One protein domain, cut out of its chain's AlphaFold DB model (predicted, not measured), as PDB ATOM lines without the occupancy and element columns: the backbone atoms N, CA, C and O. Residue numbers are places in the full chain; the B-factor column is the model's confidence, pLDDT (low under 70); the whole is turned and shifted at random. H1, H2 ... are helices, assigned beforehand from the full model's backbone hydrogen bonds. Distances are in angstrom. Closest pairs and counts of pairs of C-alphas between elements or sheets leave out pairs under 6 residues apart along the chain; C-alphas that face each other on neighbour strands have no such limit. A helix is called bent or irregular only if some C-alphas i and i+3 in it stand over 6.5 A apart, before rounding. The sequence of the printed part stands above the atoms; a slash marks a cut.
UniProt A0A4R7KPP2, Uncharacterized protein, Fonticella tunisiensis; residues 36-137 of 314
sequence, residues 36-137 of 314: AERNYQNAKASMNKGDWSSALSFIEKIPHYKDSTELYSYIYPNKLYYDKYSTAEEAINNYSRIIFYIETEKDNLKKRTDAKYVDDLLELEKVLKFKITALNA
ATOM      1  N   ALA A  36      26.472 -20.830 -15.421       92.38
ATOM      2  CA  ALA A  36      27.377 -21.964 -15.284       92.38
ATOM      3  C   ALA A  36      28.664 -21.770 -16.100       92.38
ATOM      4  O   ALA A  36      29.754 -21.919 -15.551       92.38
ATOM      5  N   GLU A  37      28.548 -21.316 -17.353       94.31
ATOM      6  CA  GLU A  37      29.708 -21.007 -18.198       94.31
ATOM      7  C   GLU A  37      30.592 -19.916 -17.589       94.31
ATOM      8  O   GLU A  37      31.815 -20.040 -17.564       94.31
ATOM      9  N   ARG A  38      29.990 -18.855 -17.037       94.31
ATOM     10  CA  ARG A  38      30.755 -17.788 -16.378       94.31
ATOM     11  C   ARG A  38      31.554 -18.317 -15.186       94.31
ATOM     12  O   ARG A  38      32.729 -17.991 -15.059       94.31
ATOM     13  N   ASN A  39      30.937 -19.128 -14.323       95.56
ATOM     14  CA  ASN A  39      31.641 -19.749 -13.197       95.56
ATOM     15  C   ASN A  39      32.768 -20.667 -13.682       95.56
ATOM     16  O   ASN A  39      33.866 -20.619 -13.140       95.56
ATOM     17  N   TYR A  40      32.523 -21.448 -14.731       95.19
ATOM     18  CA  TYR A  40      33.514 -22.341 -15.315       95.19
ATOM     19  C   TYR A  40      34.745 -21.589 -15.853       95.19
ATOM     20  O   TYR A  40      35.880 -21.917 -15.504       95.19
ATOM     21  N   GLN A  41      34.538 -20.523 -16.635       96.00
ATOM     22  CA  GLN A  41      35.635 -19.694 -17.147       96.00
ATOM     23  C   GLN A  41      36.383 -18.971 -16.021       96.00
ATOM     24  O   GLN A  41      37.610 -18.887 -16.046       96.00
ATOM     25  N   ASN A  42      35.664 -18.506 -14.994       97.31
ATOM     26  CA  ASN A  42      36.285 -17.910 -13.814       97.31
ATOM     27  C   ASN A  42      37.148 -18.922 -13.046       97.31
ATOM     28  O   ASN A  42      38.248 -18.568 -12.634       97.31
ATOM     29  N   ALA A  43      36.700 -20.175 -12.902       96.31
ATOM     30  CA  ALA A  43      37.491 -21.231 -12.269       96.31
ATOM     31  C   ALA A  43      38.815 -21.460 -13.015       96.31
ATOM     32  O   ALA A  43      39.879 -21.438 -12.397       96.31
ATOM     33  N   LYS A  44      38.768 -21.581 -14.350       94.75
ATOM     34  CA  LYS A  44      39.971 -21.703 -15.193       94.75
ATOM     35  C   LYS A  44      40.886 -20.481 -15.088       94.75
ATOM     36  O   LYS A  44      42.099 -20.628 -14.968       94.75
ATOM     37  N   ALA A  45      40.321 -19.275 -15.095       96.94
ATOM     38  CA  ALA A  45      41.095 -18.044 -14.957       96.94
ATOM     39  C   ALA A  45      41.786 -17.937 -13.586       96.94
ATOM     40  O   ALA A  45      42.943 -17.526 -13.527       96.94
ATOM     41  N   SER A  46      41.108 -18.315 -12.497       97.00
ATOM     42  CA  SER A  46      41.688 -18.365 -11.148       97.00
ATOM     43  C   SER A  46      42.781 -19.429 -11.037       97.00
ATOM     44  O   SER A  46      43.861 -19.133 -10.529       97.00
ATOM     45  N   MET A  47      42.559 -20.619 -11.602       94.31
ATOM     46  CA  MET A  47      43.561 -21.686 -11.683       94.31
ATOM     47  C   MET A  47      44.836 -21.220 -12.399       94.31
ATOM     48  O   MET A  47      45.933 -21.391 -11.878       94.31
ATOM     49  N   ASN A  48      44.702 -20.552 -13.549       92.81
ATOM     50  CA  ASN A  48      45.846 -20.030 -14.307       92.81
ATOM     51  C   ASN A  48      46.639 -18.951 -13.550       92.81
ATOM     52  O   ASN A  48      47.804 -18.716 -13.860       92.81
ATOM     53  N   LYS A  49      46.019 -18.289 -12.567       94.56
ATOM     54  CA  LYS A  49      46.671 -17.315 -11.678       94.56
ATOM     55  C   LYS A  49      47.262 -17.951 -10.413       94.56
ATOM     56  O   LYS A  49      47.865 -17.233  -9.624       94.56
ATOM     57  N   GLY A  50      47.064 -19.253 -10.194       92.25
ATOM     58  CA  GLY A  50      47.418 -19.932  -8.943       92.25
ATOM     59  C   GLY A  50      46.491 -19.605  -7.764       92.25
ATOM     60  O   GLY A  50      46.816 -19.930  -6.627       92.25
ATOM     61  N   ASP A  51      45.336 -18.972  -8.004       95.75
ATOM     62  CA  ASP A  51      44.326 -18.702  -6.974       95.75
ATOM     63  C   ASP A  51      43.382 -19.904  -6.831       95.75
ATOM     64  O   ASP A  51      42.244 -19.923  -7.314       95.75
ATOM     65  N   TRP A  52      43.900 -20.951  -6.194       95.81
ATOM     66  CA  TRP A  52      43.214 -22.232  -6.043       95.81
ATOM     67  C   TRP A  52      41.957 -22.148  -5.177       95.81
ATOM     68  O   TRP A  52      40.977 -22.842  -5.445       95.81
ATOM     69  N   SER A  53      41.950 -21.260  -4.180       95.31
ATOM     70  CA  SER A  53      40.792 -21.018  -3.317       95.31
ATOM     71  C   SER A  53      39.615 -20.447  -4.104       95.31
ATOM     72  O   SER A  53      38.499 -20.971  -4.017       95.31
ATOM     73  N   SER A  54      39.847 -19.419  -4.929       96.88
ATOM     74  CA  SER A  54      38.791 -18.887  -5.797       96.88
ATOM     75  C   SER A  54      38.378 -19.892  -6.868       96.88
ATOM     76  O   SER A  54      37.183 -20.038  -7.138       96.88
ATOM     77  N   ALA A  55      39.340 -20.611  -7.457       96.88
ATOM     78  CA  ALA A  55      39.058 -21.634  -8.462       96.88
ATOM     79  C   ALA A  55      38.096 -22.703  -7.914       96.88
ATOM     80  O   ALA A  55      37.096 -23.021  -8.564       96.88
ATOM     81  N   LEU A  56      38.343 -23.174  -6.685       96.56
ATOM     82  CA  LEU A  56      37.495 -24.145  -5.998       96.56
ATOM     83  C   LEU A  56      36.084 -23.582  -5.751       96.56
ATOM     84  O   LEU A  56      35.091 -24.204  -6.123       96.56
ATOM     85  N   SER A  57      35.986 -22.349  -5.238       96.62
ATOM     86  CA  SER A  57      34.694 -21.691  -4.981       96.62
ATOM     87  C   SER A  57      33.827 -21.524  -6.237       96.62
ATOM     88  O   SER A  57      32.593 -21.490  -6.156       96.62
ATOM     89  N   PHE A  58      34.440 -21.362  -7.412       97.12
ATOM     90  CA  PHE A  58      33.702 -21.272  -8.669       97.12
ATOM     91  C   PHE A  58      33.250 -22.637  -9.186       97.12
ATOM     92  O   PHE A  58      32.098 -22.751  -9.608       97.12
ATOM     93  N   ILE A  59      34.115 -23.653  -9.140       95.81
ATOM     94  CA  ILE A  59      33.807 -24.971  -9.707       95.81
ATOM     95  C   ILE A  59      32.777 -25.746  -8.863       95.81
ATOM     96  O   ILE A  59      31.908 -26.413  -9.419       95.81
ATOM     97  N   GLU A  60      32.768 -25.561  -7.538       94.81
ATOM     98  CA  GLU A  60      31.774 -26.164  -6.629       94.81
ATOM     99  C   GLU A  60      30.335 -25.698  -6.904       94.81
ATOM    100  O   GLU A  60      29.373 -26.394  -6.588       94.81
ATOM    101  N   LYS A  61      30.160 -24.536  -7.546       94.25
ATOM    102  CA  LYS A  61      28.835 -24.006  -7.919       94.25
ATOM    103  C   LYS A  61      28.236 -24.696  -9.147       94.25
ATOM    104  O   LYS A  61      27.091 -24.399  -9.492       94.25
ATOM    105  N   ILE A  62      28.999 -25.543  -9.841       92.69
ATOM    106  CA  ILE A  62      28.631 -26.135 -11.136       92.69
ATOM    107  C   ILE A  62      29.030 -27.623 -11.246       92.69
ATOM    108  O   ILE A  62      29.672 -28.005 -12.219       92.69
ATOM    109  N   PRO A  63      28.633 -28.503 -10.305       87.06
ATOM    110  CA  PRO A  63      29.166 -29.869 -10.184       87.06
ATOM    111  C   PRO A  63      28.921 -30.798 -11.391       87.06
ATOM    112  O   PRO A  63      29.615 -31.803 -11.528       87.06
ATOM    113  N   HIS A  64      27.970 -30.475 -12.274       86.50
ATOM    114  CA  HIS A  64      27.573 -31.304 -13.423       86.50
ATOM    115  C   HIS A  64      27.693 -30.572 -14.771       86.50
ATOM    116  O   HIS A  64      26.963 -30.876 -15.715       86.50
ATOM    117  N   TYR A  65      28.552 -29.557 -14.856       87.31
ATOM    118  CA  TYR A  65      28.689 -28.727 -16.048       87.31
ATOM    119  C   TYR A  65      29.960 -29.066 -16.830       87.31
ATOM    120  O   TYR A  65      31.061 -28.798 -16.361       87.31
ATOM    121  N   LYS A  66      29.816 -29.578 -18.060       85.50
ATOM    122  CA  LYS A  66      30.952 -29.958 -18.923       85.50
ATOM    123  C   LYS A  66      31.917 -30.917 -18.189       85.50
ATOM    124  O   LYS A  66      31.486 -31.920 -17.635       85.50
ATOM    125  N   ASP A  67      33.200 -30.588 -18.191       85.06
ATOM    126  CA  ASP A  67      34.346 -31.192 -17.507       85.06
ATOM    127  C   ASP A  67      34.535 -30.640 -16.077       85.06
ATOM    128  O   ASP A  67      35.632 -30.677 -15.524       85.06
ATOM    129  N   SER A  68      33.485 -30.119 -15.428       87.06
ATOM    130  CA  SER A  68      33.584 -29.568 -14.068       87.06
ATOM    131  C   SER A  68      34.112 -30.562 -13.043       87.06
ATOM    132  O   SER A  68      34.839 -30.171 -12.136       87.06
ATOM    133  N   THR A  69      33.746 -31.840 -13.174       86.38
ATOM    134  CA  THR A  69      34.232 -32.907 -12.292       86.38
ATOM    135  C   THR A  69      35.734 -33.110 -12.456       86.38
ATOM    136  O   THR A  69      36.443 -33.182 -11.462       86.38
ATOM    137  N   GLU A  70      36.224 -33.132 -13.695       84.75
ATOM    138  CA  GLU A  70      37.657 -33.197 -13.996       84.75
ATOM    139  C   GLU A  70      38.397 -31.999 -13.393       84.75
ATOM    140  O   GLU A  70      39.388 -32.158 -12.680       84.75
ATOM    141  N   LEU A  71      37.889 -30.793 -13.652       89.12
ATOM    142  CA  LEU A  71      38.535 -29.574 -13.195       89.12
ATOM    143  C   LEU A  71      38.537 -29.498 -11.662       89.12
ATOM    144  O   LEU A  71      39.524 -29.069 -11.073       89.12
ATOM    145  N   TYR A  72      37.470 -29.966 -11.007       91.25
ATOM    146  CA  TYR A  72      37.416 -30.122  -9.554       91.25
ATOM    147  C   TYR A  72      38.500 -31.079  -9.050       91.25
ATOM    148  O   TYR A  72      39.240 -30.720  -8.134       91.25
ATOM    149  N   SER A  73      38.637 -32.258  -9.666       88.88
ATOM    150  CA  SER A  73      39.637 -33.257  -9.272       88.88
ATOM    151  C   SER A  73      41.073 -32.758  -9.394       88.88
ATOM    152  O   SER A  73      41.937 -33.212  -8.651       88.88
ATOM    153  N   TYR A  74      41.327 -31.798 -10.281       90.56
ATOM    154  CA  TYR A  74      42.616 -31.128 -10.374       90.56
ATOM    155  C   TYR A  74      42.760 -29.955  -9.385       90.56
ATOM    156  O   TYR A  74      43.790 -29.823  -8.721       90.56
ATOM    157  N   ILE A  75      41.734 -29.112  -9.234       93.88
ATOM    158  CA  ILE A  75      41.769 -27.931  -8.354       93.88
ATOM    159  C   ILE A  75      41.860 -28.325  -6.875       93.88
ATOM    160  O   ILE A  75      42.635 -27.717  -6.138       93.88
ATOM    161  N   TYR A  76      41.075 -29.306  -6.429       92.88
ATOM    162  CA  TYR A  76      40.934 -29.638  -5.009       92.88
ATOM    163  C   TYR A  76      42.267 -30.054  -4.345       92.88
ATOM    164  O   TYR A  76      42.639 -29.424  -3.349       92.88
ATOM    165  N   PRO A  77      43.050 -31.003  -4.905       93.88
ATOM    166  CA  PRO A  77      44.389 -31.333  -4.408       93.88
ATOM    167  C   PRO A  77      45.340 -30.137  -4.349       93.88
ATOM    168  O   PRO A  77      46.022 -29.938  -3.345       93.88
ATOM    169  N   ASN A  78      45.372 -29.319  -5.407       94.31
ATOM    170  CA  ASN A  78      46.264 -28.163  -5.478       94.31
ATOM    171  C   ASN A  78      45.876 -27.095  -4.447       94.31
ATOM    172  O   ASN A  78      46.751 -26.545  -3.786       94.31
ATOM    173  N   LYS A  79      44.578 -26.844  -4.247       94.44
ATOM    174  CA  LYS A  79      44.098 -25.935  -3.199       94.44
ATOM    175  C   LYS A  79      44.620 -26.359  -1.836       94.44
ATOM    176  O   LYS A  79      45.198 -25.533  -1.140       94.44
ATOM    177  N   LEU A  80      44.432 -27.629  -1.472       92.56
ATOM    178  CA  LEU A  80      44.892 -28.128  -0.179       92.56
ATOM    179  C   LEU A  80      46.417 -28.048  -0.062       92.56
ATOM    180  O   LEU A  80      46.915 -27.585   0.951       92.56
ATOM    181  N   TYR A  81      47.171 -28.400  -1.105       93.88
ATOM    182  CA  TYR A  81      48.632 -28.284  -1.083       93.88
ATOM    183  C   TYR A  81      49.140 -26.867  -0.751       93.88
ATOM    184  O   TYR A  81      50.123 -26.727  -0.026       93.88
ATOM    185  N   TYR A  82      48.482 -25.825  -1.268       91.88
ATOM    186  CA  TYR A  82      48.861 -24.427  -1.029       91.88
ATOM    187  C   TYR A  82      48.203 -23.794   0.208       91.88
ATOM    188  O   TYR A  82      48.476 -22.626   0.508       91.88
ATOM    189  N   ASP A  83      47.352 -24.524   0.934       90.88
ATOM    190  CA  ASP A  83      46.808 -24.039   2.199       90.88
ATOM    191  C   ASP A  83      47.917 -23.905   3.252       90.88
ATOM    192  O   ASP A  83      48.931 -24.605   3.254       90.88
ATOM    193  N   LYS A  84      47.711 -22.981   4.192       89.81
ATOM    194  CA  LYS A  84      48.588 -22.834   5.355       89.81
ATOM    195  C   LYS A  84      48.054 -23.684   6.497       89.81
ATOM    196  O   LYS A  84      46.909 -23.506   6.900       89.81
ATOM    197  N   TYR A  85      48.918 -24.527   7.050       91.94
ATOM    198  CA  TYR A  85      48.613 -25.346   8.218       91.94
ATOM    199  C   TYR A  85      49.271 -24.772   9.465       91.94
ATOM    200  O   TYR A  85      50.386 -24.247   9.411       91.94
ATOM    201  N   SER A  86      48.565 -24.868  10.585       89.81
ATOM    202  CA  SER A  86      49.031 -24.357  11.874       89.81
ATOM    203  C   SER A  86      50.008 -25.313  12.559       89.81
ATOM    204  O   SER A  86      50.906 -24.870  13.276       89.81
ATOM    205  N   THR A  87      49.859 -26.619  12.314       92.50
ATOM    206  CA  THR A  87      50.679 -27.676  12.916       92.50
ATOM    207  C   THR A  87      51.163 -28.690  11.879       92.50
ATOM    208  O   THR A  87      50.582 -28.843  10.801       92.50
ATOM    209  N   ALA A  88      52.235 -29.414  12.215       91.31
ATOM    210  CA  ALA A  88      52.749 -30.500  11.379       91.31
ATOM    211  C   ALA A  88      51.733 -31.648  11.239       91.31
ATOM    212  O   ALA A  88      51.574 -32.192  10.151       91.31
ATOM    213  N   GLU A  89      51.010 -31.981  12.313       93.50
ATOM    214  CA  GLU A  89      49.969 -33.015  12.308       93.50
ATOM    215  C   GLU A  89      48.815 -32.656  11.363       93.50
ATOM    216  O   GLU A  89      48.378 -33.485  10.562       93.50
ATOM    217  N   GLU A  90      48.361 -31.400  11.403       94.50
ATOM    218  CA  GLU A  90      47.334 -30.896  10.492       94.50
ATOM    219  C   GLU A  90      47.797 -31.000   9.031       94.50
ATOM    220  O   GLU A  90      47.048 -31.491   8.180       94.50
ATOM    221  N   ALA A  91      49.041 -30.605   8.743       94.81
ATOM    222  CA  ALA A  91      49.624 -30.725   7.410       94.81
ATOM    223  C   ALA A  91      49.692 -32.188   6.943       94.81
ATOM    224  O   ALA A  91      49.227 -32.504   5.849       94.81
ATOM    225  N   ILE A  92      50.201 -33.102   7.778       95.75
ATOM    226  CA  ILE A  92      50.309 -34.535   7.459       95.75
ATOM    227  C   ILE A  92      48.933 -35.142   7.165       95.75
ATOM    228  O   ILE A  92      48.784 -35.873   6.183       95.75
ATOM    229  N   ASN A  93      47.921 -34.837   7.981       95.25
ATOM    230  CA  ASN A  93      46.570 -35.362   7.791       95.25
ATOM    231  C   ASN A  93      45.977 -34.885   6.457       95.25
ATOM    232  O   ASN A  93      45.468 -35.689   5.673       95.25
ATOM    233  N   ASN A  94      46.109 -33.594   6.142       95.00
ATOM    234  CA  ASN A  94      45.625 -33.061   4.871       95.00
ATOM    235  C   ASN A  94      46.396 -33.622   3.668       95.00
ATOM    236  O   ASN A  94      45.767 -34.064   2.712       95.00
ATOM    237  N   TYR A  95      47.727 -33.701   3.721       96.81
ATOM    238  CA  TYR A  95      48.525 -34.317   2.657       96.81
ATOM    239  C   TYR A  95      48.158 -35.786   2.432       96.81
ATOM    240  O   TYR A  95      48.023 -36.216   1.288       96.81
ATOM    241  N   SER A  96      47.906 -36.535   3.505       96.25
ATOM    242  CA  SER A  96      47.466 -37.933   3.423       96.25
ATOM    243  C   SER A  96      46.099 -38.062   2.746       96.25
ATOM    244  O   SER A  96      45.902 -38.952   1.922       96.25
ATOM    245  N   ARG A  97      45.164 -37.144   3.030       94.38
ATOM    246  CA  ARG A  97      43.859 -37.087   2.348       94.38
ATOM    247  C   ARG A  97      44.001 -36.793   0.859       94.38
ATOM    248  O   ARG A  97      43.286 -37.394   0.064       94.38
ATOM    249  N   ILE A  98      44.917 -35.900   0.480       94.62
ATOM    250  CA  ILE A  98      45.182 -35.599  -0.930       94.62
ATOM    251  C   ILE A  98      45.764 -36.825  -1.640       94.62
ATOM    252  O   ILE A  98      45.291 -37.175  -2.717       94.62
ATOM    253  N   ILE A  99      46.753 -37.497  -1.038       95.50
ATOM    254  CA  ILE A  99      47.336 -38.728  -1.594       95.50
ATOM    255  C   ILE A  99      46.244 -39.776  -1.791       95.50
ATOM    256  O   ILE A  99      46.102 -40.299  -2.891       95.50
ATOM    257  N   PHE A 100      45.429 -40.018  -0.761       93.88
ATOM    258  CA  PHE A 100      44.314 -40.956  -0.848       93.88
ATOM    259  C   PHE A 100      43.355 -40.585  -1.985       93.88
ATOM    260  O   PHE A 100      43.009 -41.437  -2.796       93.88
ATOM    261  N   TYR A 101      42.980 -39.306  -2.098       91.69
ATOM    262  CA  TYR A 101      42.136 -38.817  -3.186       91.69
ATOM    263  C   TYR A 101      42.747 -39.120  -4.564       91.69
ATOM    264  O   TYR A 101      42.087 -39.739  -5.398       91.69
ATOM    265  N   ILE A 102      44.016 -38.756  -4.784       91.19
ATOM    266  CA  ILE A 102      44.735 -39.002  -6.044       91.19
ATOM    267  C   ILE A 102      44.788 -40.501  -6.357       91.19
ATOM    268  O   ILE A 102      44.515 -40.896  -7.488       91.19
ATOM    269  N   GLU A 103      45.104 -41.337  -5.368       90.31
ATOM    270  CA  GLU A 103      45.195 -42.789  -5.533       90.31
ATOM    271  C   GLU A 103      43.828 -43.410  -5.869       90.31
ATOM    272  O   GLU A 103      43.750 -44.246  -6.770       90.31
ATOM    273  N   THR A 104      42.745 -42.962  -5.220       87.38
ATOM    274  CA  THR A 104      41.379 -43.449  -5.495       87.38
ATOM    275  C   THR A 104      40.827 -42.995  -6.843       87.38
ATOM    276  O   THR A 104      40.153 -43.769  -7.522       87.38
ATOM    277  N   GLU A 105      41.130 -41.768  -7.268       80.62
ATOM    278  CA  GLU A 105      40.621 -41.212  -8.523       80.62
ATOM    279  C   GLU A 105      41.537 -41.496  -9.716       80.62
ATOM    280  O   GLU A 105      41.170 -41.201 -10.850       80.62
ATOM    281  N   LYS A 106      42.705 -42.115  -9.513       77.50
ATOM    282  CA  LYS A 106      43.741 -42.327 -10.539       77.50
ATOM    283  C   LYS A 106      43.220 -42.920 -11.849       77.50
ATOM    284  O   LYS A 106      43.576 -42.448 -12.929       77.50
ATOM    285  N   ASP A 107      42.374 -43.943 -11.768       76.50
ATOM    286  CA  ASP A 107      41.825 -44.615 -12.953       76.50
ATOM    287  C   ASP A 107      40.703 -43.818 -13.624       76.50
ATOM    288  O   ASP A 107      40.527 -43.899 -14.843       76.50
ATOM    289  N   ASN A 108      39.955 -43.030 -12.849       73.88
ATOM    290  CA  ASN A 108      38.949 -42.115 -13.380       73.88
ATOM    291  C   ASN A 108      39.612 -40.915 -14.054       73.88
ATOM    292  O   ASN A 108      39.209 -40.548 -15.157       73.88
ATOM    293  N   LEU A 109      40.663 -40.371 -13.437       68.94
ATOM    294  CA  LEU A 109      41.495 -39.292 -13.950       68.94
ATOM    295  C   LEU A 109      42.067 -39.673 -15.322       68.94
ATOM    296  O   LEU A 109      41.755 -39.035 -16.322       68.94
ATOM    297  N   LYS A 110      42.745 -40.823 -15.427       69.94
ATOM    298  CA  LYS A 110      43.301 -41.330 -16.700       69.94
ATOM    299  C   LYS A 110      42.292 -41.466 -17.845       69.94
ATOM    300  O   LYS A 110      42.686 -41.424 -19.005       69.94
ATOM    301  N   LYS A 111      41.013 -41.699 -17.539       72.50
ATOM    302  CA  LYS A 111      39.956 -41.903 -18.544       72.50
ATOM    303  C   LYS A 111      39.223 -40.622 -18.922       72.50
ATOM    304  O   LYS A 111      38.562 -40.606 -19.957       72.50
ATOM    305  N   ARG A 112      39.239 -39.612 -18.051       64.06
ATOM    306  CA  ARG A 112      38.314 -38.475 -18.119       64.06
ATOM    307  C   ARG A 112      39.000 -37.129 -18.229       64.06
ATOM    308  O   ARG A 112      38.271 -36.173 -18.445       64.06
ATOM    309  N   THR A 113      40.323 -37.053 -18.075       62.81
ATOM    310  CA  THR A 113      41.013 -35.766 -17.985       62.81
ATOM    311  C   THR A 113      42.071 -35.539 -19.049       62.81
ATOM    312  O   THR A 113      42.589 -36.481 -19.650       62.81
ATOM    313  N   ASP A 114      42.429 -34.271 -19.236       76.69
ATOM    314  CA  ASP A 114      43.673 -33.862 -19.878       76.69
ATOM    315  C   ASP A 114      44.830 -34.651 -19.243       76.69
ATOM    316  O   ASP A 114      44.993 -34.672 -18.015       76.69
ATOM    317  N   ALA A 115      45.617 -35.337 -20.079       81.81
ATOM    318  CA  ALA A 115      46.750 -36.150 -19.643       81.81
ATOM    319  C   ALA A 115      47.707 -35.340 -18.755       81.81
ATOM    320  O   ALA A 115      48.235 -35.860 -17.774       81.81
ATOM    321  N   LYS A 116      47.826 -34.035 -19.030       85.62
ATOM    322  CA  LYS A 116      48.635 -33.111 -18.241       85.62
ATOM    323  C   LYS A 116      48.193 -33.027 -16.777       85.62
ATOM    324  O   LYS A 116      49.045 -32.976 -15.897       85.62
ATOM    325  N   TYR A 117      46.889 -33.027 -16.488       86.69
ATOM    326  CA  TYR A 117      46.404 -32.965 -15.103       86.69
ATOM    327  C   TYR A 117      46.704 -34.244 -14.329       86.69
ATOM    328  O   TYR A 117      46.983 -34.181 -13.134       86.69
ATOM    329  N   VAL A 118      46.673 -35.396 -15.000       86.56
ATOM    330  CA  VAL A 118      47.036 -36.674 -14.379       86.56
ATOM    331  C   VAL A 118      48.510 -36.667 -13.999       86.56
ATOM    332  O   VAL A 118      48.839 -36.968 -12.854       86.56
ATOM    333  N   ASP A 119      49.382 -36.291 -14.935       88.88
ATOM    334  CA  ASP A 119      50.827 -36.241 -14.703       88.88
ATOM    335  C   ASP A 119      51.167 -35.264 -13.572       88.88
ATOM    336  O   ASP A 119      51.872 -35.621 -12.629       88.88
ATOM    337  N   ASP A 120      50.559 -34.077 -13.599       91.19
ATOM    338  CA  ASP A 120      50.702 -33.063 -12.559       91.19
ATOM    339  C   ASP A 120      50.277 -33.575 -11.167       91.19
ATOM    340  O   ASP A 120      50.946 -33.301 -10.169       91.19
ATOM    341  N   LEU A 121      49.174 -34.326 -11.070       92.19
ATOM    342  CA  LEU A 121      48.717 -34.902  -9.800       92.19
ATOM    343  C   LEU A 121      49.620 -36.044  -9.322       92.19
ATOM    344  O   LEU A 121      49.860 -36.162  -8.123       92.19
ATOM    345  N   LEU A 122      50.165 -36.858 -10.227       91.69
ATOM    346  CA  LEU A 122      51.138 -37.897  -9.867       91.69
ATOM    347  C   LEU A 122      52.471 -37.292  -9.401       91.69
ATOM    348  O   LEU A 122      53.137 -37.846  -8.526       91.69
ATOM    349  N   GLU A 123      52.868 -36.149  -9.955       94.69
ATOM    350  CA  GLU A 123      53.994 -35.369  -9.446       94.69
ATOM    351  C   GLU A 123      53.706 -34.790  -8.057       94.69
ATOM    352  O   GLU A 123      54.555 -34.897  -7.167       94.69
ATOM    353  N   LEU A 124      52.506 -34.240  -7.847       95.69
ATOM    354  CA  LEU A 124      52.065 -33.752  -6.541       95.69
ATOM    355  C   LEU A 124      52.070 -34.872  -5.493       95.69
ATOM    356  O   LEU A 124      52.565 -34.671  -4.389       95.69
ATOM    357  N   GLU A 125      51.588 -36.067  -5.838       95.81
ATOM    358  CA  GLU A 125      51.594 -37.245  -4.962       95.81
ATOM    359  C   GLU A 125      53.005 -37.549  -4.430       95.81
ATOM    360  O   GLU A 125      53.192 -37.747  -3.226       95.81
ATOM    361  N   LYS A 126      54.023 -37.525  -5.305       96.38
ATOM    362  CA  LYS A 126      55.428 -37.733  -4.913       96.38
ATOM    363  C   LYS A 126      55.915 -36.648  -3.952       96.38
ATOM    364  O   LYS A 126      56.561 -36.961  -2.953       96.38
ATOM    365  N   VAL A 127      55.584 -35.387  -4.231       97.44
ATOM    366  CA  VAL A 127      55.949 -34.238  -3.384       97.44
ATOM    367  C   VAL A 127      55.289 -34.333  -2.009       97.44
ATOM    368  O   VAL A 127      55.938 -34.097  -0.993       97.44
ATOM    369  N   LEU A 128      54.017 -34.724  -1.951       97.31
ATOM    370  CA  LEU A 128      53.284 -34.901  -0.698       97.31
ATOM    371  C   LEU A 128      53.879 -36.032   0.146       97.31
ATOM    372  O   LEU A 128      54.073 -35.851   1.348       97.31
ATOM    373  N   LYS A 129      54.235 -37.164  -0.477       97.19
ATOM    374  CA  LYS A 129      54.928 -38.275   0.199       97.19
ATOM    375  C   LYS A 129      56.260 -37.811   0.792       97.19
ATOM    376  O   LYS A 129      56.520 -38.067   1.965       97.19
ATOM    377  N   PHE A 130      57.046 -37.048   0.033       97.31
ATOM    378  CA  PHE A 130      58.275 -36.429   0.536       97.31
ATOM    379  C   PHE A 130      58.014 -35.496   1.730       97.31
ATOM    380  O   PHE A 130      58.658 -35.637   2.768       97.31
ATOM    381  N   LYS A 131      57.046 -34.572   1.620       96.12
ATOM    382  CA  LYS A 131      56.724 -33.615   2.694       96.12
ATOM    383  C   LYS A 131      56.272 -34.313   3.978       96.12
ATOM    384  O   LYS A 131      56.689 -33.897   5.055       96.12
ATOM    385  N   ILE A 132      55.471 -35.377   3.886       97.00
ATOM    386  CA  ILE A 132      55.075 -36.178   5.056       97.00
ATOM    387  C   ILE A 132      56.308 -36.801   5.719       97.00
ATOM    388  O   ILE A 132      56.476 -36.670   6.932       97.00
ATOM    389  N   THR A 133      57.193 -37.435   4.944       96.25
ATOM    390  CA  THR A 133      58.420 -38.034   5.487       96.25
ATOM    391  C   THR A 133      59.310 -36.987   6.159       96.25
ATOM    392  O   THR A 133      59.775 -37.216   7.275       96.25
ATOM    393  N   ALA A 134      59.491 -35.816   5.544       95.69
ATOM    394  CA  ALA A 134      60.282 -34.727   6.112       95.69
ATOM    395  C   ALA A 134      59.676 -34.157   7.411       95.69
ATOM    396  O   ALA A 134      60.408 -33.888   8.364       95.69
ATOM    397  N   LEU A 135      58.347 -34.002   7.483       95.38
ATOM    398  CA  LEU A 135      57.656 -33.549   8.698       95.38
ATOM    399  C   LEU A 135      57.776 -34.568   9.838       95.38
ATOM    400  O   LEU A 135      58.046 -34.180  10.974       95.38
ATOM    401  N   ASN A 136      57.631 -35.860   9.537       94.38
ATOM    402  CA  ASN A 136      57.834 -36.928  10.518       94.38
ATOM    403  C   ASN A 136      59.282 -36.962  11.023       94.38
ATOM    404  O   ASN A 136      59.505 -37.081  12.226       94.38
ATOM    405  N   ALA A 137      60.258 -36.802  10.124       92.62
ATOM    406  CA  ALA A 137      61.669 -36.697  10.483       92.62
ATOM    407  C   ALA A 137      61.918 -35.515  11.430       92.62
ATOM    408  O   ALA A 137      62.517 -35.688  12.486       92.62
TER     409      ALA A 137
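Overview. This is residues 36 to 137 of the 314 residues of an uncharacterized protein of Fonticella tunisiensis (UniProt A0A4R7KPP2). Five helices fold back and forth along the chain, with H3 in the middle, the short hairpin of H1 and H2 on one side of it and the long hairpin of H4 and H5 on the other. H3, H4 and H5 make an up-and-down bundle, each running against the one before. The printed part has 102 residues with five named helices, H1 to H5 in chain order, and no named strand; the class is all helix. It is compact, with a radius of gyration of the C-alphas of 13.9 A, yet elongated, spanning 46 by 29 by 19 A.

Along the chain. H1, residues 36 to 48, begins at C-alpha 36 (27.377, -21.964, -15.284) and is 18.6 A long. H2 holds residues 52 to 59, and H3 residues 68 to 82, 20.7 A. H4, residues 88 to 112, 33.8 A, is irregular: C-alphas 104 and 107 are 7.6 A apart, with a kink of 56 degrees near residue 106. H5, residues 115 to 137, 33.6 A, ends at C-alpha 137 (61.669, -36.697, 10.483).

Arrangement. H3 is the hub. It touches H2, closest at the C-alphas of Trp 52 and Lys 79, 4.8 A, a hairpin at a shallow tilt of 21 degrees. H2 touches H1, closest C-alphas Ala 43 and Ala 55, 4.1 A, opposite ways. H3 touches H4, closest C-alphas Pro 77 and Ile 98, 5.6 A, opposite ways at 24 degrees. H4 and H5 form a hairpin, closest C-alphas Ile 92 and Ile 132, 5.6 A. H1 and H5 are apart. Every O i to N i+4 pair is within hydrogen-bond range in H1, H2 and H5; H3 has 9 of 11, H4 18 of 21.

Size, cuts and confidence. The C-alphas farthest apart, Glu 37 and Ala 137, are 45.7 A apart. The printed part has no cut and no long link. Residues 109 to 110 and 112 to 113 have pLDDT under 70.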